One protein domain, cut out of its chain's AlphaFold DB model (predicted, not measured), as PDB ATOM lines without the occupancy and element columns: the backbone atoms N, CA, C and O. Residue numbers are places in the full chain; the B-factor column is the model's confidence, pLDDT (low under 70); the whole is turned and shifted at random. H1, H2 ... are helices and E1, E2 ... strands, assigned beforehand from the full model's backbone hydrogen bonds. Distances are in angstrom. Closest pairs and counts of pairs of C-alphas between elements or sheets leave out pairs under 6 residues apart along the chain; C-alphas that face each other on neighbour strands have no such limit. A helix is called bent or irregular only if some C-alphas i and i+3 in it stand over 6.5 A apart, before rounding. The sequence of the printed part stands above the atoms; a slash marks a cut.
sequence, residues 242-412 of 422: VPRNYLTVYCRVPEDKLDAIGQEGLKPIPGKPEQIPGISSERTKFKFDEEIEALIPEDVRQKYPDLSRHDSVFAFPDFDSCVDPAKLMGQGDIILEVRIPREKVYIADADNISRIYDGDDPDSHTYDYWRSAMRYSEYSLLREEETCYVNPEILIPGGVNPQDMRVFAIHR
ATOM      1  N   VAL A 242     -14.071  15.127  28.388       66.56
ATOM      2  CA  VAL A 242     -12.672  14.737  28.127       66.56
ATOM      3  C   VAL A 242     -12.337  15.042  26.663       66.56
ATOM      4  O   VAL A 242     -12.962  14.465  25.767       66.56
ATOM      5  N   PRO A 243     -11.360  15.921  26.367       76.88
ATOM      6  CA  PRO A 243     -10.956  16.164  24.987       76.88
ATOM      7  C   PRO A 243     -10.422  14.880  24.338       76.88
ATOM      8  O   PRO A 243      -9.747  14.084  24.984       76.88
ATOM      9  N   ARG A 244     -10.645  14.692  23.030       72.88
ATOM     10  CA  ARG A 244     -10.247  13.459  22.309       72.88
ATOM     11  C   ARG A 244      -8.763  13.090  22.431       72.88
ATOM     12  O   ARG A 244      -8.430  11.918  22.314       72.88
ATOM     13  N   ASN A 245      -7.890  14.070  22.656       83.19
ATOM     14  CA  ASN A 245      -6.442  13.869  22.762       83.19
ATOM     15  C   ASN A 245      -5.966  13.639  24.201       83.19
ATOM     16  O   ASN A 245      -4.765  13.583  24.447       83.19
ATOM     17  N   TYR A 246      -6.895  13.524  25.147       87.00
ATOM     18  CA  TYR A 246      -6.596  13.271  26.546       87.00
ATOM     19  C   TYR A 246      -6.926  11.821  26.896       87.00
ATOM     20  O   TYR A 246      -7.679  11.128  26.196       87.00
ATOM     21  N   LEU A 247      -6.295  11.368  27.966       87.00
ATOM     22  CA  LEU A 247      -6.553  10.123  28.658       87.00
ATOM     23  C   LEU A 247      -7.048  10.462  30.064       87.00
ATOM     24  O   LEU A 247      -6.542  11.398  30.684       87.00
ATOM     25  N   THR A 248      -8.022   9.696  30.542       88.25
ATOM     26  CA  THR A 248      -8.386   9.677  31.957       88.25
ATOM     27  C   THR A 248      -7.619   8.543  32.618       88.25
ATOM     28  O   THR A 248      -7.689   7.412  32.145       88.25
ATOM     29  N   VAL A 249      -6.888   8.854  33.680       87.62
ATOM     30  CA  VAL A 249      -6.163   7.891  34.513       87.62
ATOM     31  C   VAL A 249      -6.496   8.146  35.974       87.62
ATOM     32  O   VAL A 249      -7.063   9.184  36.323       87.62
ATOM     33  N   TYR A 250      -6.131   7.209  36.837       86.25
ATOM     34  CA  TYR A 250      -6.434   7.290  38.257       86.25
ATOM     35  C   TYR A 250      -5.161   7.210  39.085       86.25
ATOM     36  O   TYR A 250      -4.322   6.342  38.858       86.25
ATOM     37  N   CYS A 251      -5.042   8.090  40.073       86.00
ATOM     38  CA  CYS A 251      -3.933   8.092  41.021       86.00
ATOM     39  C   CYS A 251      -4.473   7.873  42.430       86.00
ATOM     40  O   CYS A 251      -5.492   8.453  42.803       86.00
ATOM     41  N   ARG A 252      -3.776   7.065  43.230       80.88
ATOM     42  CA  ARG A 252      -4.039   6.954  44.669       80.88
ATOM     43  C   ARG A 252      -3.103   7.901  45.409       80.88
ATOM     44  O   ARG A 252      -1.908   7.904  45.126       80.88
ATOM     45  N   VAL A 253      -3.633   8.688  46.337       81.69
ATOM     46  CA  VAL A 253      -2.851   9.610  47.168       81.69
ATOM     47  C   VAL A 253      -3.340   9.558  48.615       81.69
ATOM     48  O   VAL A 253      -4.543   9.429  48.845       81.69
ATOM     49  N   PRO A 254      -2.451   9.679  49.608       81.44
ATOM     50  CA  PRO A 254      -2.879   9.749  50.995       81.44
ATOM     51  C   PRO A 254      -3.554  11.096  51.293       81.44
ATOM     52  O   PRO A 254      -3.201  12.139  50.733       81.44
ATOM     53  N   GLU A 255      -4.553  11.065  52.180       84.62
ATOM     54  CA  GLU A 255      -5.394  12.226  52.509       84.62
ATOM     55  C   GLU A 255      -4.579  13.427  53.023       84.62
ATOM     56  O   GLU A 255      -4.874  14.567  52.671       84.62
ATOM     57  N   ASP A 256      -3.502  13.194  53.780       83.69
ATOM     58  CA  ASP A 256      -2.654  14.256  54.344       83.69
ATOM     59  C   ASP A 256      -1.947  15.114  53.279       83.69
ATOM     60  O   ASP A 256      -1.514  16.230  53.571       83.69
ATOM     61  N   LYS A 257      -1.824  14.615  52.042       84.88
ATOM     62  CA  LYS A 257      -1.236  15.354  50.914       84.88
ATOM     63  C   LYS A 257      -2.258  16.087  50.067       84.88
ATOM     64  O   LYS A 257      -1.856  16.868  49.204       84.88
ATOM     65  N   LEU A 258      -3.551  15.859  50.289       87.00
ATOM     66  CA  LEU A 258      -4.603  16.332  49.396       87.00
ATOM     67  C   LEU A 258      -4.559  17.856  49.204       87.00
ATOM     68  O   LEU A 258      -4.700  18.332  48.078       87.00
ATOM     69  N   ASP A 259      -4.301  18.622  50.267       88.19
ATOM     70  CA  ASP A 259      -4.221  20.090  50.203       88.19
ATOM     71  C   ASP A 259      -2.986  20.595  49.460       88.19
ATOM     72  O   ASP A 259      -3.100  21.504  48.636       88.19
ATOM     73  N   ALA A 260      -1.827  19.970  49.675       87.81
ATOM     74  CA  ALA A 260      -0.616  20.298  48.928       87.81
ATOM     75  C   ALA A 260      -0.803  20.009  47.431       87.81
ATOM     76  O   ALA A 260      -0.492  20.852  46.593       87.81
ATOM     77  N   ILE A 261      -1.407  18.864  47.090       89.69
ATOM     78  CA  ILE A 261      -1.720  18.500  45.701       89.69
ATOM     79  C   ILE A 261      -2.718  19.489  45.090       89.69
ATOM     80  O   ILE A 261      -2.571  19.871  43.931       89.69
ATOM     81  N   GLY A 262      -3.710  19.943  45.860       88.69
ATOM     82  CA  GLY A 262      -4.665  20.953  45.410       88.69
ATOM     83  C   GLY A 262      -4.016  22.299  45.070       88.69
ATOM     84  O   GLY A 262      -4.492  22.990  44.173       88.69
ATOM     85  N   GLN A 263      -2.918  22.663  45.737       89.81
ATOM     86  CA  GLN A 263      -2.222  23.936  45.518       89.81
ATOM     87  C   GLN A 263      -1.119  23.840  44.457       89.81
ATOM     88  O   GLN A 263      -1.021  24.695  43.577       89.81
ATOM     89  N   GLU A 264      -0.287  22.806  44.532       89.50
ATOM     90  CA  GLU A 264       0.955  22.696  43.754       89.50
ATOM     91  C   GLU A 264       0.832  21.737  42.563       89.50
ATOM     92  O   GLU A 264       1.642  21.774  41.628       89.50
ATOM     93  N   GLY A 265      -0.201  20.896  42.574       88.94
ATOM     94  CA  GLY A 265      -0.374  19.779  41.660       88.94
ATOM     95  C   GLY A 265       0.261  18.499  42.188       88.94
ATOM     96  O   GLY A 265       0.920  18.468  43.225       88.94
ATOM     97  N   LEU A 266       0.064  17.419  41.443       87.81
ATOM     98  CA  LEU A 266       0.660  16.127  41.740       87.81
ATOM     99  C   LEU A 266       2.079  16.135  41.179       87.81
ATOM    100  O   LEU A 266       2.267  16.156  39.964       87.81
ATOM    101  N   LYS A 267       3.080  16.201  42.053       84.62
ATOM    102  CA  LYS A 267       4.491  16.218  41.654       84.62
ATOM    103  C   LYS A 267       5.078  14.808  41.681       84.62
ATOM    104  O   LYS A 267       4.643  14.004  42.509       84.62
ATOM    105  N   PRO A 268       6.075  14.518  40.825       75.12
ATOM    106  CA  PRO A 268       6.947  13.371  41.036       75.12
ATOM    107  C   PRO A 268       7.500  13.444  42.453       75.12
ATOM    108  O   PRO A 268       7.843  14.530  42.930       75.12
ATOM    109  N   ILE A 269       7.519  12.320  43.155       61.59
ATOM    110  CA  ILE A 269       7.947  12.309  44.549       61.59
ATOM    111  C   ILE A 269       9.463  12.141  44.545       61.59
ATOM    112  O   ILE A 269       9.941  11.062  44.198       61.59
ATOM    113  N   PRO A 270      10.242  13.164  44.937       48.44
ATOM    114  CA  PRO A 270      11.690  13.058  44.922       48.44
ATOM    115  C   PRO A 270      12.135  12.032  45.969       48.44
ATOM    116  O   PRO A 270      12.075  12.293  47.173       48.44
ATOM    117  N   GLY A 271      12.560  10.854  45.508       45.50
ATOM    118  CA  GLY A 271      13.338   9.879  46.280       45.50
ATOM    119  C   GLY A 271      12.758   9.445  47.634       45.50
ATOM    120  O   GLY A 271      13.530   9.081  48.525       45.50
ATOM    121  N   LYS A 272      11.431   9.493  47.838       39.44
ATOM    122  CA  LYS A 272      10.781   8.973  49.053       39.44
ATOM    123  C   LYS A 272       9.549   8.119  48.694       39.44
ATOM    124  O   LYS A 272       8.649   8.615  48.033       39.44
ATOM    125  N   PRO A 273       9.449   6.858  49.139       43.06
ATOM    126  CA  PRO A 273       8.724   5.756  48.528       43.06
ATOM    127  C   PRO A 273       7.473   5.434  49.353       43.06
ATOM    128  O   PRO A 273       6.964   4.320  49.330       43.06
ATOM    129  N   GLU A 274       6.972   6.404  50.120       42.62
ATOM    130  CA  GLU A 274       5.779   6.226  50.949       42.62
ATOM    131  C   GLU A 274       4.506   6.127  50.090       42.62
ATOM    132  O   GLU A 274       3.424   5.913  50.624       42.62
ATOM    133  N   GLN A 275       4.620   6.270  48.764       41.53
ATOM    134  CA  GLN A 275       3.484   6.281  47.842       41.53
ATOM    135  C   GLN A 275       3.712   5.474  46.557       41.53
ATOM    136  O   GLN A 275       2.916   5.609  45.632       41.53
ATOM    137  N   ILE A 276       4.746   4.621  46.473       40.16
ATOM    138  CA  ILE A 276       4.803   3.654  45.365       40.16
ATOM    139  C   ILE A 276       3.765   2.564  45.664       40.16
ATOM    140  O   ILE A 276       3.888   1.870  46.681       40.16
ATOM    141  N   PRO A 277       2.733   2.398  44.823       40.72
ATOM    142  CA  PRO A 277       1.685   1.419  45.067       40.72
ATOM    143  C   PRO A 277       2.256  -0.005  45.153       40.72
ATOM    144  O   PRO A 277       2.973  -0.437  44.256       40.72
ATOM    145  N   GLY A 278       1.926  -0.755  46.213       38.19
ATOM    146  CA  GLY A 278       2.220  -2.195  46.308       38.19
ATOM    147  C   GLY A 278       3.528  -2.595  47.000       38.19
ATOM    148  O   GLY A 278       3.932  -3.754  46.920       38.19
ATOM    149  N   ILE A 279       4.195  -1.683  47.710       37.16
ATOM    150  CA  ILE A 279       5.445  -1.985  48.415       37.16
ATOM    151  C   ILE A 279       5.196  -1.886  49.915       37.16
ATOM    152  O   ILE A 279       5.091  -0.794  50.467       37.16
ATOM    153  N   SER A 280       5.106  -3.031  50.594       35.28
ATOM    154  CA  SER A 280       5.111  -3.039  52.055       35.28
ATOM    155  C   SER A 280       6.405  -2.404  52.571       35.28
ATOM    156  O   SER A 280       7.497  -2.651  52.055       35.28
ATOM    157  N   SER A 281       6.272  -1.607  53.630       36.59
ATOM    158  CA  SER A 281       7.342  -0.880  54.325       36.59
ATOM    159  C   SER A 281       8.487  -1.758  54.861       36.59
ATOM    160  O   SER A 281       9.472  -1.235  55.374       36.59
ATOM    161  N   GLU A 282       8.395  -3.084  54.724       34.34
ATOM    162  CA  GLU A 282       9.411  -4.047  55.153       34.34
ATOM    163  C   GLU A 282      10.420  -4.425  54.051       34.34
ATOM    164  O   GLU A 282      11.483  -4.957  54.367       34.34
ATOM    165  N   ARG A 283      10.157  -4.124  52.768       37.88
ATOM    166  CA  ARG A 283      11.119  -4.360  51.673       37.88
ATOM    167  C   ARG A 283      11.814  -3.052  51.277       37.88
ATOM    168  O   ARG A 283      11.330  -2.307  50.438       37.88
ATOM    169  N   THR A 284      12.954  -2.801  51.914       44.12
ATOM    170  CA  THR A 284      14.130  -2.008  51.494       44.12
ATOM    171  C   THR A 284      14.063  -1.361  50.090       44.12
ATOM    172  O   THR A 284      14.610  -1.919  49.146       44.12
ATOM    173  N   LYS A 285      13.445  -0.183  49.903       45.47
ATOM    174  CA  LYS A 285      13.333   0.429  48.554       45.47
ATOM    175  C   LYS A 285      13.526   1.936  48.518       45.47
ATOM    176  O   LYS A 285      12.584   2.710  48.497       45.47
ATOM    177  N   PHE A 286      14.792   2.321  48.484       46.00
ATOM    178  CA  PHE A 286      15.213   3.691  48.174       46.00
ATOM    179  C   PHE A 286      16.398   3.712  47.207       46.00
ATOM    180  O   PHE A 286      16.511   4.626  46.408       46.00
ATOM    181  N   LYS A 287      17.241   2.671  47.226       50.38
ATOM    182  CA  LYS A 287      18.292   2.466  46.217       50.38
ATOM    183  C   LYS A 287      17.749   2.010  44.857       50.38
ATOM    184  O   LYS A 287      18.415   2.163  43.849       50.38
ATOM    185  N   PHE A 288      16.528   1.488  44.838       61.84
ATOM    186  CA  PHE A 288      16.038   0.647  43.756       61.84
ATOM    187  C   PHE A 288      15.527   1.419  42.527       61.84
ATOM    188  O   PHE A 288      15.777   0.983  41.414       61.84
ATOM    189  N   ASP A 289      14.882   2.584  42.681       63.22
ATOM    190  CA  ASP A 289      14.444   3.376  41.515       63.22
ATOM    191  C   ASP A 289      15.625   4.074  40.818       63.22
ATOM    192  O   ASP A 289      15.660   4.118  39.594       63.22
ATOM    193  N   GLU A 290      16.625   4.558  41.569       67.62
ATOM    194  CA  GLU A 290      17.875   5.083  40.990       67.62
ATOM    195  C   GLU A 290      18.660   3.976  40.261       67.62
ATOM    196  O   GLU A 290      19.221   4.217  39.193       67.62
ATOM    197  N   GLU A 291      18.674   2.757  40.812       72.19
ATOM    198  CA  GLU A 291      19.265   1.570  40.182       72.19
ATOM    199  C   GLU A 291      18.492   1.152  38.919       72.19
ATOM    200  O   GLU A 291      19.113   0.895  37.889       72.19
ATOM    201  N   ILE A 292      17.153   1.169  38.955       76.50
ATOM    202  CA  ILE A 292      16.313   0.933  37.775       76.50
ATOM    203  C   ILE A 292      16.625   1.968  36.693       76.50
ATOM    204  O   ILE A 292      16.865   1.619  35.540       76.50
ATOM    205  N   GLU A 293      16.650   3.247  37.052       79.94
ATOM    206  CA  GLU A 293      16.865   4.357  36.124       79.94
ATOM    207  C   GLU A 293      18.275   4.358  35.508       79.94
ATOM    208  O   GLU A 293      18.457   4.674  34.325       79.94
ATOM    209  N   ALA A 294      19.282   3.931  36.274       80.12
ATOM    210  CA  ALA A 294      20.648   3.759  35.783       80.12
ATOM    211  C   ALA A 294      20.754   2.704  34.667       80.12
ATOM    212  O   ALA A 294      21.665   2.783  33.838       80.12
ATOM    213  N   LEU A 295      19.814   1.757  34.621       82.81
ATOM    214  CA  LEU A 295      19.779   0.639  33.680       82.81
ATOM    215  C   LEU A 295      18.867   0.880  32.466       82.81
ATOM    216  O   LEU A 295      18.635  -0.054  31.697       82.81
ATOM    217  N   ILE A 296      18.379   2.112  32.247       85.38
ATOM    218  CA  ILE A 296      17.663   2.454  31.006       85.38
ATOM    219  C   ILE A 296      18.574   2.143  29.802       85.38
ATOM    220  O   ILE A 296      19.638   2.761  29.675       85.38
ATOM    221  N   PRO A 297      18.167   1.239  28.890       88.00
ATOM    222  CA  PRO A 297      18.933   0.933  27.690       88.00
ATOM    223  C   PRO A 297      19.115   2.170  26.802       88.00
ATOM    224  O   PRO A 297      18.209   2.990  26.653       88.00
ATOM    225  N   GLU A 298      20.285   2.308  26.178       89.75
ATOM    226  CA  GLU A 298      20.627   3.494  25.378       89.75
ATOM    227  C   GLU A 298      19.669   3.707  24.190       89.75
ATOM    228  O   GLU A 298      19.331   4.841  23.860       89.75
ATOM    229  N   ASP A 299      19.165   2.632  23.580       90.19
ATOM    230  CA  ASP A 299      18.148   2.690  22.525       90.19
ATOM    231  C   ASP A 299      16.802   3.229  23.035       90.19
ATOM    232  O   ASP A 299      16.157   4.023  22.347       90.19
ATOM    233  N   VAL A 300      16.403   2.862  24.257       90.38
ATOM    234  CA  VAL A 300      15.205   3.401  24.921       90.38
ATOM    235  C   VAL A 300      15.404   4.876  25.259       90.38
ATOM    236  O   VAL A 300      14.544   5.691  24.933       90.38
ATOM    237  N   ARG A 301      16.561   5.249  25.823       90.12
ATOM    238  CA  ARG A 301      16.894   6.643  26.163       90.12
ATOM    239  C   ARG A 301      16.928   7.551  24.933       90.12
ATOM    240  O   ARG A 301      16.470   8.688  24.991       90.12
ATOM    241  N   GLN A 302      17.434   7.056  23.804       91.06
ATOM    242  CA  GLN A 302      17.418   7.794  22.538       91.06
ATOM    243  C   GLN A 302      16.007   7.937  21.964       91.06
ATOM    244  O   GLN A 302      15.681   8.977  21.389       91.06
ATOM    245  N   LYS A 303      15.167   6.903  22.110       91.62
ATOM    246  CA  LYS A 303      13.781   6.922  21.627       91.62
ATOM    247  C   LYS A 303      12.881   7.818  22.490       91.62
ATOM    248  O   LYS A 303      12.028   8.517  21.941       91.62
ATOM    249  N   TYR A 304      13.086   7.818  23.807       91.50
ATOM    250  CA  TYR A 304      12.283   8.537  24.800       91.50
ATOM    251  C   TYR A 304      13.190   9.299  25.787       91.50
ATOM    252  O   TYR A 304      13.420   8.843  26.906       91.50
ATOM    253  N   PRO A 305      13.735  10.460  25.389       88.88
ATOM    254  CA  PRO A 305      14.723  11.189  26.192       88.88
ATOM    255  C   PRO A 305      14.152  11.812  27.474       88.88
ATOM    256  O   PRO A 305      14.907  12.178  28.368       88.88
ATOM    257  N   ASP A 306      12.834  11.968  27.543       87.38
ATOM    258  CA  ASP A 306      12.065  12.500  28.668       87.38
ATOM    259  C   ASP A 306      11.473  11.402  29.569       87.38
ATOM    260  O   ASP A 306      10.800  11.714  30.551       87.38
ATOM    261  N   LEU A 307      11.696  10.124  29.241       87.50
ATOM    262  CA  LEU A 307      11.245   9.008  30.062       87.50
ATOM    263  C   LEU A 307      12.131   8.880  31.304       87.50
ATOM    264  O   LEU A 307      13.330   8.631  31.209       87.50
ATOM    265  N   SER A 308      11.502   9.002  32.464       85.38
ATOM    266  CA  SER A 308      12.120   8.825  33.773       85.38
ATOM    267  C   SER A 308      11.091   8.216  34.711       85.38
ATOM    268  O   SER A 308       9.918   8.598  34.672       85.38
ATOM    269  N   ARG A 309      11.510   7.266  35.547       83.44
ATOM    270  CA  ARG A 309      10.653   6.719  36.602       83.44
ATOM    271  C   ARG A 309      10.693   7.655  37.812       83.44
ATOM    272  O   ARG A 309       9.652   7.915  38.407       83.44
ATOM    273  N   HIS A 310      11.870   8.196  38.121       79.69
ATOM    274  CA  HIS A 310      12.117   9.133  39.213       79.69
ATOM    275  C   HIS A 310      11.342  10.451  39.068       79.69
ATOM    276  O   HIS A 310      10.747  10.933  40.031       79.69
ATOM    277  N   ASP A 311      11.289  10.999  37.853       81.50
ATOM    278  CA  ASP A 311      10.628  12.271  37.544       81.50
ATOM    279  C   ASP A 311       9.185  12.090  37.038       81.50
ATOM    280  O   ASP A 311       8.616  12.996  36.415       81.50
ATOM    281  N   SER A 312       8.565  10.940  37.321       86.25
ATOM    282  CA  SER A 312       7.187  10.640  36.929       86.25
ATOM    283  C   SER A 312       6.231  10.501  38.108       86.25
ATOM    284  O   SER A 312       6.572  10.054  39.199       86.25
ATOM    285  N   VAL A 313       4.976  10.855  37.849       85.81
ATOM    286  CA  VAL A 313       3.834  10.430  38.660       85.81
ATOM    287  C   VAL A 313       3.329   9.093  38.132       85.81
ATOM    288  O   VAL A 313       3.203   8.913  36.920       85.81
ATOM    289  N   PHE A 314       2.998   8.184  39.045       84.81
ATOM    290  CA  PHE A 314       2.414   6.886  38.720       84.81
ATOM    291  C   PHE A 314       0.890   6.953  38.712       84.81
ATOM    292  O   PHE A 314       0.284   7.533  39.618       84.81
ATOM    293  N   ALA A 315       0.276   6.324  37.717       85.06
ATOM    294  CA  ALA A 315      -1.171   6.220  37.601       85.06
ATOM    295  C   ALA A 315      -1.608   4.837  37.103       85.06
ATOM    296  O   ALA A 315      -0.801   4.008  36.676       85.06
ATOM    297  N   PHE A 316      -2.916   4.611  37.135       80.94
ATOM    298  CA  PHE A 316      -3.568   3.408  36.637       80.94
ATOM    299  C   PHE A 316      -4.527   3.761  35.497       80.94
ATOM    300  O   PHE A 316      -5.168   4.817  35.554       80.94
ATOM    301  N   PRO A 317      -4.657   2.896  34.476       76.06
ATOM    302  CA  PRO A 317      -5.552   3.153  33.346       76.06
ATOM    303  C   PRO A 317      -7.022   3.143  33.764       76.06
ATOM    304  O   PRO A 317      -7.792   3.982  33.310       76.06
ATOM    305  N   ASP A 318      -7.384   2.235  34.671       73.81
ATOM    306  CA  ASP A 318      -8.767   1.990  35.061       73.81
ATOM    307  C   ASP A 318      -8.962   2.103  36.569       73.81
ATOM    308  O   ASP A 318      -8.099   1.734  37.373       73.81
ATOM    309  N   PHE A 319     -10.153   2.557  36.954       64.00
ATOM    310  CA  PHE A 319     -10.545   2.668  38.353       64.00
ATOM    311  C   PHE A 319     -10.499   1.316  39.076       64.00
ATOM    312  O   PHE A 319     -10.030   1.249  40.207       64.00
ATOM    313  N   ASP A 320     -10.903   0.227  38.423       63.44
ATOM    314  CA  ASP A 320     -10.906  -1.105  39.038       63.44
ATOM    315  C   ASP A 320      -9.484  -1.577  39.388       63.44
ATOM    316  O   ASP A 320      -9.260  -2.165  40.447       63.44
ATOM    317  N   SER A 321      -8.488  -1.203  38.576       61.81
ATOM    318  CA  SER A 321      -7.067  -1.427  38.887       61.81
ATOM    319  C   SER A 321      -6.623  -0.629  40.124       61.81
ATOM    320  O   SER A 321      -5.797  -1.080  40.920       61.81
ATOM    321  N   CYS A 322      -7.242   0.534  40.336       55.16
ATOM    322  CA  CYS A 322      -7.139   1.374  41.528       55.16
ATOM    323  C   CYS A 322      -7.972   0.891  42.725       55.16
ATOM    324  O   CYS A 322      -7.892   1.522  43.776       55.16
ATOM    325  N   VAL A 323      -8.726  -0.203  42.641       52.09
ATOM    326  CA  VAL A 323      -9.490  -0.736  43.787       52.09
ATOM    327  C   VAL A 323      -9.167  -2.205  44.071       52.09
ATOM    328  O   VAL A 323      -9.629  -2.738  45.075       52.09
ATOM    329  N   ASP A 324      -8.303  -2.835  43.267       55.94
ATOM    330  CA  ASP A 324      -7.887  -4.226  43.452       55.94
ATOM    331  C   ASP A 324      -7.394  -4.496  44.896       55.94
ATOM    332  O   ASP A 324      -6.356  -3.958  45.307       55.94
ATOM    333  N   PRO A 325      -8.119  -5.326  45.676       42.66
ATOM    334  CA  PRO A 325      -7.784  -5.637  47.063       42.66
ATOM    335  C   PRO A 325      -6.529  -6.511  47.212       42.66
ATOM    336  O   PRO A 325      -6.017  -6.632  48.327       42.66
ATOM    337  N   ALA A 326      -6.026  -7.124  46.131       42.94
ATOM    338  CA  ALA A 326      -4.752  -7.844  46.133       42.94
ATOM    339  C   ALA A 326      -3.542  -6.890  46.101       42.94
ATOM    340  O   ALA A 326      -2.461  -7.244  46.578       42.94
ATOM    341  N   LYS A 327      -3.725  -5.659  45.605       52.88
ATOM    342  CA  LYS A 327      -2.695  -4.612  45.577       52.88
ATOM    343  C   LYS A 327      -2.714  -3.848  46.908       52.88
ATOM    344  O   LYS A 327      -3.339  -2.798  47.046       52.88
ATOM    345  N   LEU A 328      -2.053  -4.457  47.901       44.06
ATOM    346  CA  LEU A 328      -1.823  -3.990  49.277       44.06
ATOM    347  C   LEU A 328      -1.545  -2.477  49.355       44.06
ATOM    348  O   LEU A 328      -0.431  -2.045  49.063       44.06
ATOM    349  N   MET A 329      -2.521  -1.679  49.796       53.69
ATOM    350  CA  MET A 329      -2.312  -0.273  50.166       53.69
ATOM    351  C   MET A 329      -3.159   0.138  51.376       53.69
ATOM    352  O   MET A 329      -4.064  -0.587  51.799       53.69
ATOM    353  N   GLY A 330      -2.785   1.279  51.960       50.94
ATOM    354  CA  GLY A 330      -3.344   1.836  53.185       50.94
ATOM    355  C   GLY A 330      -4.846   2.091  53.100       50.94
ATOM    356  O   GLY A 330      -5.412   2.407  52.056       50.94
ATOM    357  N   GLN A 331      -5.519   1.916  54.231       57.53
ATOM    358  CA  GLN A 331      -6.933   2.250  54.359       57.53
ATOM    359  C   GLN A 331      -7.108   3.774  54.283       57.53
ATOM    360  O   GLN A 331      -6.398   4.494  54.980       57.53
ATOM    361  N   GLY A 332      -8.081   4.255  53.499       64.06
ATOM    362  CA  GLY A 332      -8.438   5.678  53.462       64.06
ATOM    363  C   GLY A 332      -7.723   6.523  52.404       64.06
ATOM    364  O   GLY A 332      -7.873   7.742  52.430       64.06
ATOM    365  N   ASP A 333      -6.996   5.909  51.467       78.50
ATOM    366  CA  ASP A 333      -6.389   6.638  50.348       78.50
ATOM    367  C   ASP A 333      -7.453   7.297  49.458       78.50
ATOM    368  O   ASP A 333      -8.516   6.734  49.175       78.50
ATOM    369  N   ILE A 334      -7.146   8.499  48.981       82.81
ATOM    370  CA  ILE A 334      -7.982   9.273  48.072       82.81
ATOM    371  C   ILE A 334      -7.634   8.886  46.641       82.81
ATOM    372  O   ILE A 334      -6.471   8.876  46.242       82.81
ATOM    373  N   ILE A 335      -8.655   8.582  45.851       85.31
ATOM    374  CA  ILE A 335      -8.512   8.305  44.428       85.31
ATOM    375  C   ILE A 335      -8.791   9.601  43.676       85.31
ATOM    376  O   ILE A 335      -9.900  10.143  43.732       85.31
ATOM    377  N   LEU A 336      -7.776  10.085  42.971       87.94
ATOM    378  CA  LEU A 336      -7.871  11.200  42.045       87.94
ATOM    379  C   LEU A 336      -8.161  10.669  40.645       87.94
ATOM    380  O   LEU A 336      -7.494   9.746  40.181       87.94
ATOM    381  N   GLU A 337      -9.131  11.273  39.965       89.44
ATOM    382  CA  GLU A 337      -9.272  11.151  38.516       89.44
ATOM    383  C   GLU A 337      -8.448  12.265  37.873       89.44
ATOM    384  O   GLU A 337      -8.550  13.434  38.257       89.44
ATOM    385  N   VAL A 338      -7.620  11.889  36.908       90.62
ATOM    386  CA  VAL A 338      -6.595  12.743  36.324       90.62
ATOM    387  C   VAL A 338      -6.722  12.731  34.807       90.62
ATOM    388  O   VAL A 338      -6.841  11.675  34.188       90.62
ATOM    389  N   ARG A 339      -6.673  13.912  34.192       90.50
ATOM    390  CA  ARG A 339      -6.701  14.088  32.740       90.50
ATOM    391  C   ARG A 339      -5.345  14.491  32.217       90.50
ATOM    392  O   ARG A 339      -4.782  15.496  32.634       90.50
ATOM    393  N   ILE A 340      -4.845  13.739  31.247       90.38
ATOM    394  CA  ILE A 340      -3.476  13.923  30.769       90.38
ATOM    395  C   ILE A 340      -3.459  13.856  29.249       90.38
ATOM    396  O   ILE A 340      -4.104  12.974  28.676       90.38
ATOM    397  N   PRO A 341      -2.744  14.765  28.569       90.25
ATOM    398  CA  PRO A 341      -2.519  14.636  27.138       90.25
ATOM    399  C   PRO A 341      -1.837  13.301  26.818       90.25
ATOM    400  O   PRO A 341      -0.834  12.951  27.442       90.25
ATOM    401  N   ARG A 342      -2.366  12.555  25.844       88.88
ATOM    402  CA  ARG A 342      -1.890  11.199  25.500       88.88
ATOM    403  C   ARG A 342      -0.405  11.160  25.139       88.88
ATOM    404  O   ARG A 342       0.256  10.153  25.352       88.88
ATOM    405  N   GLU A 343       0.123  12.246  24.587       87.38
ATOM    406  CA  GLU A 343       1.520  12.379  24.183       87.38
ATOM    407  C   GLU A 343       2.503  12.534  25.350       87.38
ATOM    408  O   GLU A 343       3.703  12.375  25.138       87.38
ATOM    409  N   LYS A 344       2.005  12.843  26.554       86.81
ATOM    410  CA  LYS A 344       2.800  12.990  27.783       86.81
ATOM    411  C   LYS A 344       2.802  11.731  28.648       86.81
ATOM    412  O   LYS A 344       3.263  11.778  29.780       86.81
ATOM    413  N   VAL A 345       2.229  10.639  28.152       90.88
ATOM    414  CA  VAL A 345       2.030   9.420  28.930       90.88
ATOM    415  C   VAL A 345       2.881   8.298  28.365       90.88
ATOM    416  O   VAL A 345       2.799   7.979  27.173       90.88
ATOM    417  N   TYR A 346       3.638   7.670  29.256       91.81
ATOM    418  CA  TYR A 346       4.350   6.433  28.991       91.81
ATOM    419  C   TYR A 346       3.670   5.278  29.717       91.81
ATOM    420  O   TYR A 346       3.083   5.454  30.784       91.81
ATOM    421  N   ILE A 347       3.727   4.101  29.110       89.56
ATOM    422  CA  ILE A 347       3.261   2.850  29.694       89.56
ATOM    423  C   ILE A 347       4.447   1.906  29.736       89.56
ATOM    424  O   ILE A 347       5.119   1.742  28.718       89.56
ATOM    425  N   ALA A 348       4.677   1.298  30.892       87.69
ATOM    426  CA  ALA A 348       5.629   0.213  31.083       87.69
ATOM    427  C   ALA A 348       4.931  -0.984  31.746       87.69
ATOM    428  O   ALA A 348       3.837  -0.847  32.296       87.69
ATOM    429  N   ASP A 349       5.537  -2.165  31.675       86.44
ATOM    430  CA  ASP A 349       4.968  -3.387  32.243       86.44
ATOM    431  C   ASP A 349       5.370  -3.585  33.716       86.44
ATOM    432  O   ASP A 349       6.508  -3.952  34.028       86.44
ATOM    433  N   ALA A 350       4.417  -3.370  34.624       80.75
ATOM    434  CA  ALA A 350       4.595  -3.452  36.074       80.75
ATOM    435  C   ALA A 350       5.016  -4.847  36.569       80.75
ATOM    436  O   ALA A 350       5.592  -4.973  37.657       80.75
ATOM    437  N   ASP A 351       4.732  -5.904  35.802       80.38
ATOM    438  CA  ASP A 351       5.066  -7.274  36.200       80.38
ATOM    439  C   ASP A 351       6.580  -7.489  36.253       80.38
ATOM    440  O   ASP A 351       7.072  -8.196  37.137       80.38
ATOM    441  N   ASN A 352       7.338  -6.816  35.383       81.88
ATOM    442  CA  ASN A 352       8.798  -6.888  35.399       81.88
ATOM    443  C   ASN A 352       9.371  -6.301  36.692       81.88
ATOM    444  O   ASN A 352      10.233  -6.914  37.312       81.88
ATOM    445  N   ILE A 353       8.826  -5.183  37.175       76.12
ATOM    446  CA  ILE A 353       9.226  -4.601  38.464       76.12
ATOM    447  C   ILE A 353       8.833  -5.509  39.635       76.12
ATOM    448  O   ILE A 353       9.603  -5.688  40.581       76.12
ATOM    449  N   SER A 354       7.650  -6.121  39.558       71.06
ATOM    450  CA  SER A 354       7.147  -7.028  40.595       71.06
ATOM    451  C   SER A 354       8.051  -8.251  40.779       71.06
ATOM    452  O   SER A 354       8.362  -8.612  41.912       71.06
ATOM    453  N   ARG A 355       8.561  -8.829  39.686       72.62
ATOM    454  CA  ARG A 355       9.502  -9.963  39.730       72.62
ATOM    455  C   ARG A 355      10.818  -9.628  40.410       72.62
ATOM    456  O   ARG A 355      11.312 -10.417  41.214       72.62
ATOM    457  N   ILE A 356      11.345  -8.424  40.182       70.81
ATOM    458  CA  ILE A 356      12.556  -7.999  40.889       70.81
ATOM    459  C   ILE A 356      12.303  -7.948  42.400       70.81
ATOM    460  O   ILE A 356      13.152  -8.336  43.202       70.81
ATOM    461  N   TYR A 357      11.106  -7.521  42.814       65.31
ATOM    462  CA  TYR A 357      10.743  -7.527  44.229       65.31
ATOM    463  C   TYR A 357      10.657  -8.915  44.831       65.31
ATOM    464  O   TYR A 357      10.901  -9.041  46.033       65.31
ATOM    465  N   ASP A 358      10.333  -9.923  44.033       69.62
ATOM    466  CA  ASP A 358      10.264 -11.316  44.463       69.62
ATOM    467  C   ASP A 358      11.628 -12.018  44.477       69.62
ATOM    468  O   ASP A 358      11.729 -13.155  44.939       69.62
ATOM    469  N   GLY A 359      12.696 -11.292  44.125       66.94
ATOM    470  CA  GLY A 359      14.079 -11.754  44.214       66.94
ATOM    471  C   GLY A 359      14.605 -12.385  42.928       66.94
ATOM    472  O   GLY A 359      15.652 -13.035  42.976       66.94
ATOM    473  N   ASP A 360      13.902 -12.197  41.807       72.00
ATOM    474  CA  ASP A 360      14.405 -12.559  40.484       72.00
ATOM    475  C   ASP A 360      15.556 -11.629  40.055       72.00
ATOM    476  O   ASP A 360      15.828 -10.611  40.696       72.00
ATOM    477  N   ASP A 361      16.255 -11.990  38.973       76.62
ATOM    478  CA  ASP A 361      17.425 -11.258  38.474       76.62
ATOM    479  C   ASP A 361      17.081  -9.781  38.175       76.62
ATOM    480  O   ASP A 361      16.344  -9.504  37.216       76.62
ATOM    481  N   PRO A 362      17.590  -8.822  38.980       73.88
ATOM    482  CA  PRO A 362      17.205  -7.422  38.882       73.88
ATOM    483  C   PRO A 362      17.597  -6.808  37.541       73.88
ATOM    484  O   PRO A 362      16.838  -6.001  37.007       73.88
ATOM    485  N   ASP A 363      18.733  -7.210  36.968       78.00
ATOM    486  CA  ASP A 363      19.258  -6.599  35.747       78.00
ATOM    487  C   ASP A 363      18.411  -7.001  34.532       78.00
ATOM    488  O   ASP A 363      18.036  -6.149  33.723       78.00
ATOM    489  N   SER A 364      18.044  -8.287  34.430       82.12
ATOM    490  CA  SER A 364      17.210  -8.797  33.332       82.12
ATOM    491  C   SER A 364      15.817  -8.172  33.345       82.12
ATOM    492  O   SER A 364      15.338  -7.694  32.319       82.12
ATOM    493  N   HIS A 365      15.162  -8.141  34.505       82.88
ATOM    494  CA  HIS A 365      13.805  -7.612  34.600       82.88
ATOM    495  C   HIS A 365      13.755  -6.085  34.515       82.88
ATOM    496  O   HIS A 365      12.800  -5.542  33.966       82.88
ATOM    497  N   THR A 366      14.789  -5.380  34.978       83.19
ATOM    498  CA  THR A 366      14.897  -3.931  34.762       83.19
ATOM    499  C   THR A 366      15.062  -3.608  33.281       83.19
ATOM    500  O   THR A 366      14.427  -2.687  32.760       83.19
ATOM    501  N   TYR A 367      15.888  -4.385  32.581       85.00
ATOM    502  CA  TYR A 367      16.062  -4.243  31.143       85.00
ATOM    503  C   TYR A 367      14.744  -4.472  30.390       85.00
ATOM    504  O   TYR A 367      14.363  -3.647  29.556       85.00
ATOM    505  N   ASP A 368      14.022  -5.548  30.718       86.12
ATOM    506  CA  ASP A 368      12.730  -5.876  30.103       86.12
ATOM    507  C   ASP A 368      11.652  -4.830  30.424       86.12
ATOM    508  O   ASP A 368      10.904  -4.424  29.531       86.12
ATOM    509  N   TYR A 369      11.628  -4.310  31.657       88.38
ATOM    510  CA  TYR A 369      10.762  -3.199  32.052       88.38
ATOM    511  C   TYR A 369      10.955  -1.989  31.132       88.38
ATOM    512  O   TYR A 369       9.999  -1.520  30.514       88.38
ATOM    513  N   TRP A 370      12.193  -1.519  30.959       90.81
ATOM    514  CA  TRP A 370      12.454  -0.356  30.111       90.81
ATOM    515  C   TRP A 370      12.243  -0.624  28.625       90.81
ATOM    516  O   TRP A 370      11.780   0.255  27.901       90.81
ATOM    517  N   ARG A 371      12.534  -1.839  28.157       89.81
ATOM    518  CA  ARG A 371      12.250  -2.263  26.779       89.81
ATOM    519  C   ARG A 371      10.756  -2.336  26.473       89.81
ATOM    520  O   ARG A 371      10.380  -2.142  25.319       89.81
ATOM    521  N   SER A 372       9.928  -2.601  27.482       89.06
ATOM    522  CA  SER A 372       8.468  -2.556  27.363       89.06
ATOM    523  C   SER A 372       7.915  -1.128  27.339       89.06
ATOM    524  O   SER A 372       6.785  -0.927  26.894       89.06
ATOM    525  N   ALA A 373       8.700  -0.140  27.787       90.44
ATOM    526  CA  ALA A 373       8.241   1.233  27.886       90.44
ATOM    527  C   ALA A 373       7.920   1.810  26.504       90.44
ATOM    528  O   ALA A 373       8.730   1.768  25.575       90.44
ATOM    529  N   MET A 374       6.728   2.380  26.369       91.38
ATOM    530  CA  MET A 374       6.263   2.990  25.127       91.38
ATOM    531  C   MET A 374       5.306   4.142  25.404       91.38
ATOM    532  O   MET A 374       4.764   4.270  26.500       91.38
ATOM    533  N   ARG A 375       5.064   4.997  24.410       90.81
ATOM    534  CA  ARG A 375       4.044   6.045  24.542       90.81
ATOM    535  C   ARG A 375       2.652   5.434  24.509       90.81
ATOM    536  O   ARG A 375       2.417   4.449  23.809       90.81
ATOM    537  N   TYR A 376       1.689   6.091  25.152       87.69
ATOM    538  CA  TYR A 376       0.292   5.646  25.116       87.69
ATOM    539  C   TYR A 376      -0.242   5.460  23.685       87.69
ATOM    540  O   TYR A 376      -0.988   4.525  23.410       87.69
ATOM    541  N   SER A 377       0.169   6.314  22.741       84.88
ATOM    542  CA  SER A 377      -0.219   6.176  21.331       84.88
ATOM    543  C   SER A 377       0.252   4.866  20.700       84.88
ATOM    544  O   SER A 377      -0.455   4.323  19.863       84.88
ATOM    545  N   GLU A 378       1.426   4.362  21.084       87.25
ATOM    546  CA  GLU A 378       1.950   3.077  20.603       87.25
ATOM    547  C   GLU A 378       1.218   1.920  21.289       87.25
ATOM    548  O   GLU A 378       0.755   1.006  20.612       87.25
ATOM    549  N   TYR A 379       1.005   2.026  22.603       84.69
ATOM    550  CA  TYR A 379       0.239   1.048  23.376       84.69
ATOM    551  C   TYR A 379      -1.194   0.875  22.853       84.69
ATOM    552  O   TYR A 379      -1.680  -0.241  22.710       84.69
ATOM    553  N   SER A 380      -1.866   1.970  22.484       80.44
ATOM    554  CA  SER A 380      -3.239   1.938  21.957       80.44
ATOM    555  C   SER A 380      -3.389   1.233  20.601       80.44
ATOM    556  O   SER A 380      -4.511   1.009  20.151       80.44
ATOM    557  N   LEU A 381      -2.273   0.922  19.934       81.81
ATOM    558  CA  LEU A 381      -2.237   0.187  18.669       81.81
ATOM    559  C   LEU A 381      -1.952  -1.307  18.860       81.81
ATOM    560  O   LEU A 381      -2.021  -2.052  17.879       81.81
ATOM    561  N   LEU A 382      -1.623  -1.737  20.083       78.31
ATOM    562  CA  LEU A 382      -1.466  -3.149  20.409       78.31
ATOM    563  C   LEU A 382      -2.799  -3.872  20.221       78.31
ATOM    564  O   LEU A 382      -3.877  -3.322  20.468       78.31
ATOM    565  N   ARG A 383      -2.730  -5.120  19.762       71.44
ATOM    566  CA  ARG A 383      -3.920  -5.967  19.653       71.44
ATOM    567  C   ARG A 383      -4.414  -6.340  21.046       71.44
ATOM    568  O   ARG A 383      -3.619  -6.425  21.979       71.44
ATOM    569  N   GLU A 384      -5.705  -6.639  21.176       67.56
ATOM    570  CA  GLU A 384      -6.285  -7.082  22.453       67.56
ATOM    571  C   GLU A 384      -5.500  -8.262  23.055       67.56
ATOM    572  O   GLU A 384      -5.230  -8.279  24.255       67.56
ATOM    573  N   GLU A 385      -5.028  -9.204  22.227       65.31
ATOM    574  CA  GLU A 385      -4.224 -10.331  22.711       65.31
ATOM    575  C   GLU A 385      -2.855  -9.913  23.263       65.31
ATOM    576  O   GLU A 385      -2.347 -10.573  24.161       65.31
ATOM    577  N   GLU A 386      -2.264  -8.831  22.755       64.56
ATOM    578  CA  GLU A 386      -0.975  -8.299  23.212       64.56
ATOM    579  C   GLU A 386      -1.148  -7.493  24.504       64.56
ATOM    580  O   GLU A 386      -0.329  -7.605  25.415       64.56
ATOM    581  N   THR A 387      -2.254  -6.750  24.630       60.59
ATOM    582  CA  THR A 387      -2.571  -5.987  25.848       60.59
ATOM    583  C   THR A 387      -2.810  -6.878  27.068       60.59
ATOM    584  O   THR A 387      -2.513  -6.465  28.182       60.59
ATOM    585  N   CYS A 388      -3.262  -8.124  26.877       60.22
ATOM    586  CA  CYS A 388      -3.458  -9.093  27.962       60.22
ATOM    587  C   CYS A 388      -2.158  -9.550  28.649       60.22
ATOM    588  O   CYS A 388      -2.230 -10.142  29.725       60.22
ATOM    589  N   TYR A 389      -0.991  -9.328  28.033       68.25
ATOM    590  CA  TYR A 389       0.312  -9.709  28.595       68.25
ATOM    591  C   TYR A 389       1.050  -8.550  29.261       68.25
ATOM    592  O   TYR A 389       2.129  -8.767  29.801       68.25
ATOM    593  N   VAL A 390       0.497  -7.339  29.204       69.38
ATOM    594  CA  VAL A 390       1.084  -6.155  29.828       69.38
ATOM    595  C   VAL A 390       0.239  -5.809  31.041       69.38
ATOM    596  O   VAL A 390      -0.970  -5.621  30.915       69.38
ATOM    597  N   ASN A 391       0.861  -5.696  32.213       80.19
ATOM    598  CA  ASN A 391       0.229  -5.096  33.383       80.19
ATOM    599  C   ASN A 391       0.608  -3.607  33.395       80.19
ATOM    600  O   ASN A 391       1.693  -3.258  33.863       80.19
ATOM    601  N   PRO A 392      -0.216  -2.714  32.816       81.38
ATOM    602  CA  PRO A 392       0.207  -1.354  32.514       81.38
ATOM    603  C   PRO A 392       0.456  -0.538  33.786       81.38
ATOM    604  O   PRO A 392      -0.456  -0.264  34.568       81.38
ATOM    605  N   GLU A 393       1.689  -0.069  33.939       84.56
ATOM    606  CA  GLU A 393       2.055   1.028  34.824       84.56
ATOM    607  C   GLU A 393       2.111   2.316  34.004       84.56
ATOM    608  O   GLU A 393       2.843   2.404  33.015       84.56
ATOM    609  N   ILE A 394       1.329   3.320  34.400       87.62
ATOM    610  CA  ILE A 394       1.311   4.605  33.708       87.62
ATOM    611  C   ILE A 394       2.311   5.550  34.366       87.62
ATOM    612  O   ILE A 394       2.210   5.824  35.561       87.62
ATOM    613  N   LEU A 395       3.223   6.089  33.560       89.12
ATOM    614  CA  LEU A 395       4.224   7.077  33.948       89.12
ATOM    615  C   LEU A 395       3.885   8.434  33.320       89.12
ATOM    616  O   LEU A 395       3.663   8.539  32.108       89.12
ATOM    617  N   ILE A 396       3.853   9.474  34.152       90.19
ATOM    618  CA  ILE A 396       3.516  10.847  33.763       90.19
ATOM    619  C   ILE A 396       4.680  11.774  34.140       90.19
ATOM    620  O   ILE A 396       4.740  12.246  35.285       90.19
ATOM    621  N   PRO A 397       5.597  12.065  33.205       88.69
ATOM    622  CA  PRO A 397       6.757  12.903  33.480       88.69
ATOM    623  C   PRO A 397       6.377  14.333  33.867       88.69
ATOM    624  O   PRO A 397       5.473  14.943  33.286       88.69
ATOM    625  N   GLY A 398       7.092  14.891  34.845       83.62
ATOM    626  CA  GLY A 398       6.935  16.280  35.292       83.62
ATOM    627  C   GLY A 398       5.687  16.557  36.139       83.62
ATOM    628  O   GLY A 398       5.511  17.680  36.622       83.62
ATOM    629  N   GLY A 399       4.846  15.544  36.367       87.38
ATOM    630  CA  GLY A 399       3.652  15.631  37.202       87.38
ATOM    631  C   GLY A 399       2.427  16.237  36.518       87.38
ATOM    632  O   GLY A 399       2.353  16.351  35.294       87.38
ATOM    633  N   VAL A 400       1.428  16.603  37.324       90.25
ATOM    634  CA  VAL A 400       0.104  17.033  36.857       90.25
ATOM    635  C   VAL A 400      -0.383  18.272  37.600       90.25
ATOM    636  O   VAL A 400      -0.197  18.397  38.810       90.25
ATOM    637  N   ASN A 401      -1.019  19.203  36.888       91.25
ATOM    638  CA  ASN A 401      -1.545  20.430  37.488       91.25
ATOM    639  C   ASN A 401      -2.882  20.181  38.205       91.25
ATOM    640  O   ASN A 401      -3.664  19.346  37.748       91.25
ATOM    641  N   PRO A 402      -3.216  20.952  39.259       90.62
ATOM    642  CA  PRO A 402      -4.466  20.779  40.003       90.62
ATOM    643  C   PRO A 402      -5.724  20.817  39.132       90.62
ATOM    644  O   PRO A 402      -6.623  20.009  39.315       90.62
ATOM    645  N   GLN A 403      -5.775  21.731  38.161       90.19
ATOM    646  CA  GLN A 403      -6.917  21.932  37.255       90.19
ATOM    647  C   GLN A 403      -7.243  20.713  36.376       90.19
ATOM    648  O   GLN A 403      -8.362  20.584  35.888       90.19
ATOM    649  N   ASP A 404      -6.267  19.826  36.186       91.19
ATOM    650  CA  ASP A 404      -6.386  18.626  35.362       91.19
ATOM    651  C   ASP A 404      -6.808  17.402  36.203       91.19
ATOM    652  O   ASP A 404      -6.815  16.275  35.709       91.19
ATOM    653  N   MET A 405      -7.152  17.608  37.480       90.94
ATOM    654  CA  MET A 405      -7.467  16.558  38.448       90.94
ATOM    655  C   MET A 405      -8.736  16.868  39.234       90.94
ATOM    656  O   MET A 405      -9.074  18.028  39.470       90.94
ATOM    657  N   ARG A 406      -9.412  15.823  39.711       89.56
ATOM    658  CA  ARG A 406     -10.461  15.950  40.727       89.56
ATOM    659  C   ARG A 406     -10.444  14.783  41.697       89.56
ATOM    660  O   ARG A 406      -9.987  13.691  41.362       89.56
ATOM    661  N   VAL A 407     -11.016  14.998  42.876       87.38
ATOM    662  CA  VAL A 407     -11.321  13.890  43.787       87.38
ATOM    663  C   VAL A 407     -12.433  13.042  43.176       87.38
ATOM    664  O   VAL A 407     -13.510  13.554  42.877       87.38
ATOM    665  N   PHE A 408     -12.161  11.751  43.002       84.00
ATOM    666  CA  PHE A 408     -13.088  10.798  42.400       84.00
ATOM    667  C   PHE A 408     -13.706   9.865  43.443       84.00
ATOM    668  O   PHE A 408     -14.926   9.730  43.505       84.00
ATOM    669  N   ALA A 409     -12.882   9.245  44.292       79.00
ATOM    670  CA  ALA A 409     -13.342   8.282  45.291       79.00
ATOM    671  C   ALA A 409     -12.401   8.195  46.504       79.00
ATOM    672  O   ALA A 409     -11.356   8.841  46.547       79.00
ATOM    673  N   ILE A 410     -12.778   7.374  47.487       79.38
ATOM    674  CA  ILE A 410     -11.936   6.992  48.629       79.38
ATOM    675  C   ILE A 410     -11.828   5.468  48.636       79.38
ATOM    676  O   ILE A 410     -12.846   4.776  48.567       79.38
ATOM    677  N   HIS A 411     -10.608   4.939  48.699       71.69
ATOM    678  CA  HIS A 411     -10.356   3.505  48.725       71.69
ATOM    679  C   HIS A 411     -10.787   2.896  50.069       71.69
ATOM    680  O   HIS A 411     -10.389   3.355  51.145       71.69
ATOM    681  N   ARG A 412     -11.601   1.833  50.011       62.84
ATOM    682  CA  ARG A 412     -12.074   1.075  51.179       62.84
ATOM    683  C   ARG A 412     -11.479  -0.320  51.212       62.84
ATOM    684  O   ARG A 412     -11.347  -0.969  50.181       62.84
TER     685      ARG A 412
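AT A GLANCE: This is residues 242 to 412 of the 422 residues of an uncharacterized protein of Candidatus Gottesmanbacteria bacterium GW2011_GWA2_43_14 (UniProt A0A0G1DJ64). Two small three-stranded sheets meet where strand E1 comes up to E2: E1 E3 E6, with H1 over one face, makes one end of the domain, and E2 E5 E4 lies in the middle. The helical hairpin H4 H5, with H2 and H3 beside H5, makes the other end, while residues 380 to 386 stick out. The 171 printed residues hold seven named helices and six strands, in the order E1 H1 H2 H3 E2 E3 E4 H4 H5 H6 H7 E5 E6. Both sheets are antiparallel, and the class is mixed, helices and strands. The whole is compact, with a radius of gyration of the C-alphas of 15.5 A, and rounded, spanning 41 by 39 by 30 A.

HOW THE PARTS SIT: E1, residues 246 to 253, is the antiparallel neighbour of E3, residues 334 to 341, with N 249 and O 338 2.9 A apart. E6, residues 405 to 410, is on the other side of E3, with N 337 and O 406 2.9 A apart; this sheet is only just strongly twisted, up to 4.2 A off its plane. H1, residues 255 to 264, makes two layers with it, helix on one face, at a height over the sheet of 8.4 A; its closest C-alphas to E3, Glu 255 and Ile 334, are 5.9 A apart. E2, residues 312 to 315, pairs with E5, residues 392 to 397, through N 313 and O 396, 2.9 A. E4, residues 346 to 349, pairs with E5 through N 348 and O 393, 3.0 A. The closest C-alphas of E1 and E2, Cys 251 and Ala 315, are 4.8 A apart. H4, residues 350 to 357, and H5, residues 362 to 372, form a hairpin and touch at Ile 356 and Pro 362, C-alphas 5.1 A apart, with a shallow tilt of 7 degrees, opposite ways; each only grazes the sheet E2 E5 E4. H2, residues 288 to 294, and H3, residues 298 to 303, are each close to H5 but not clearly touching, at 5.9 A from Ile 292 to Thr 366 and 6.7 A from Val 300 to Arg 371, between C-alphas. H6, residues 376 to 379, is on the sheet E2 E5 E4; H7, residues 384 to 387, is not on it. Every O i to N i+4 pair is within hydrogen-bond range in H2, H3, H4 and H5, and 4 of 6 in H1; H6 and H7 are too short for one.

IN THESE COORDINATES: E1 begins at C-alpha 246 (-6.596, 13.271, 26.546) and is 21.3 A long; E3 is 22.3 A, E5 15.7 A. H1, 15.1 A, is irregular: C-alphas 256 and 259 are 7.3 A apart. H5, 15.3 A, begins at C-alpha 362 (17.205, -7.422, 38.882). E6, 14.7 A, ends at C-alpha 410 (-11.936, 6.992, 48.629).

THE WHOLE: The C-alphas farthest apart, Pro 243 and Gly 359, are 42.1 A apart. The printed part has no cut. The long links are H1 to H2 and E2 to E3. The mean pLDDT of the printed part is 75.8, and 48 residues are under 70, among them 269 to 290 and 319 to 332.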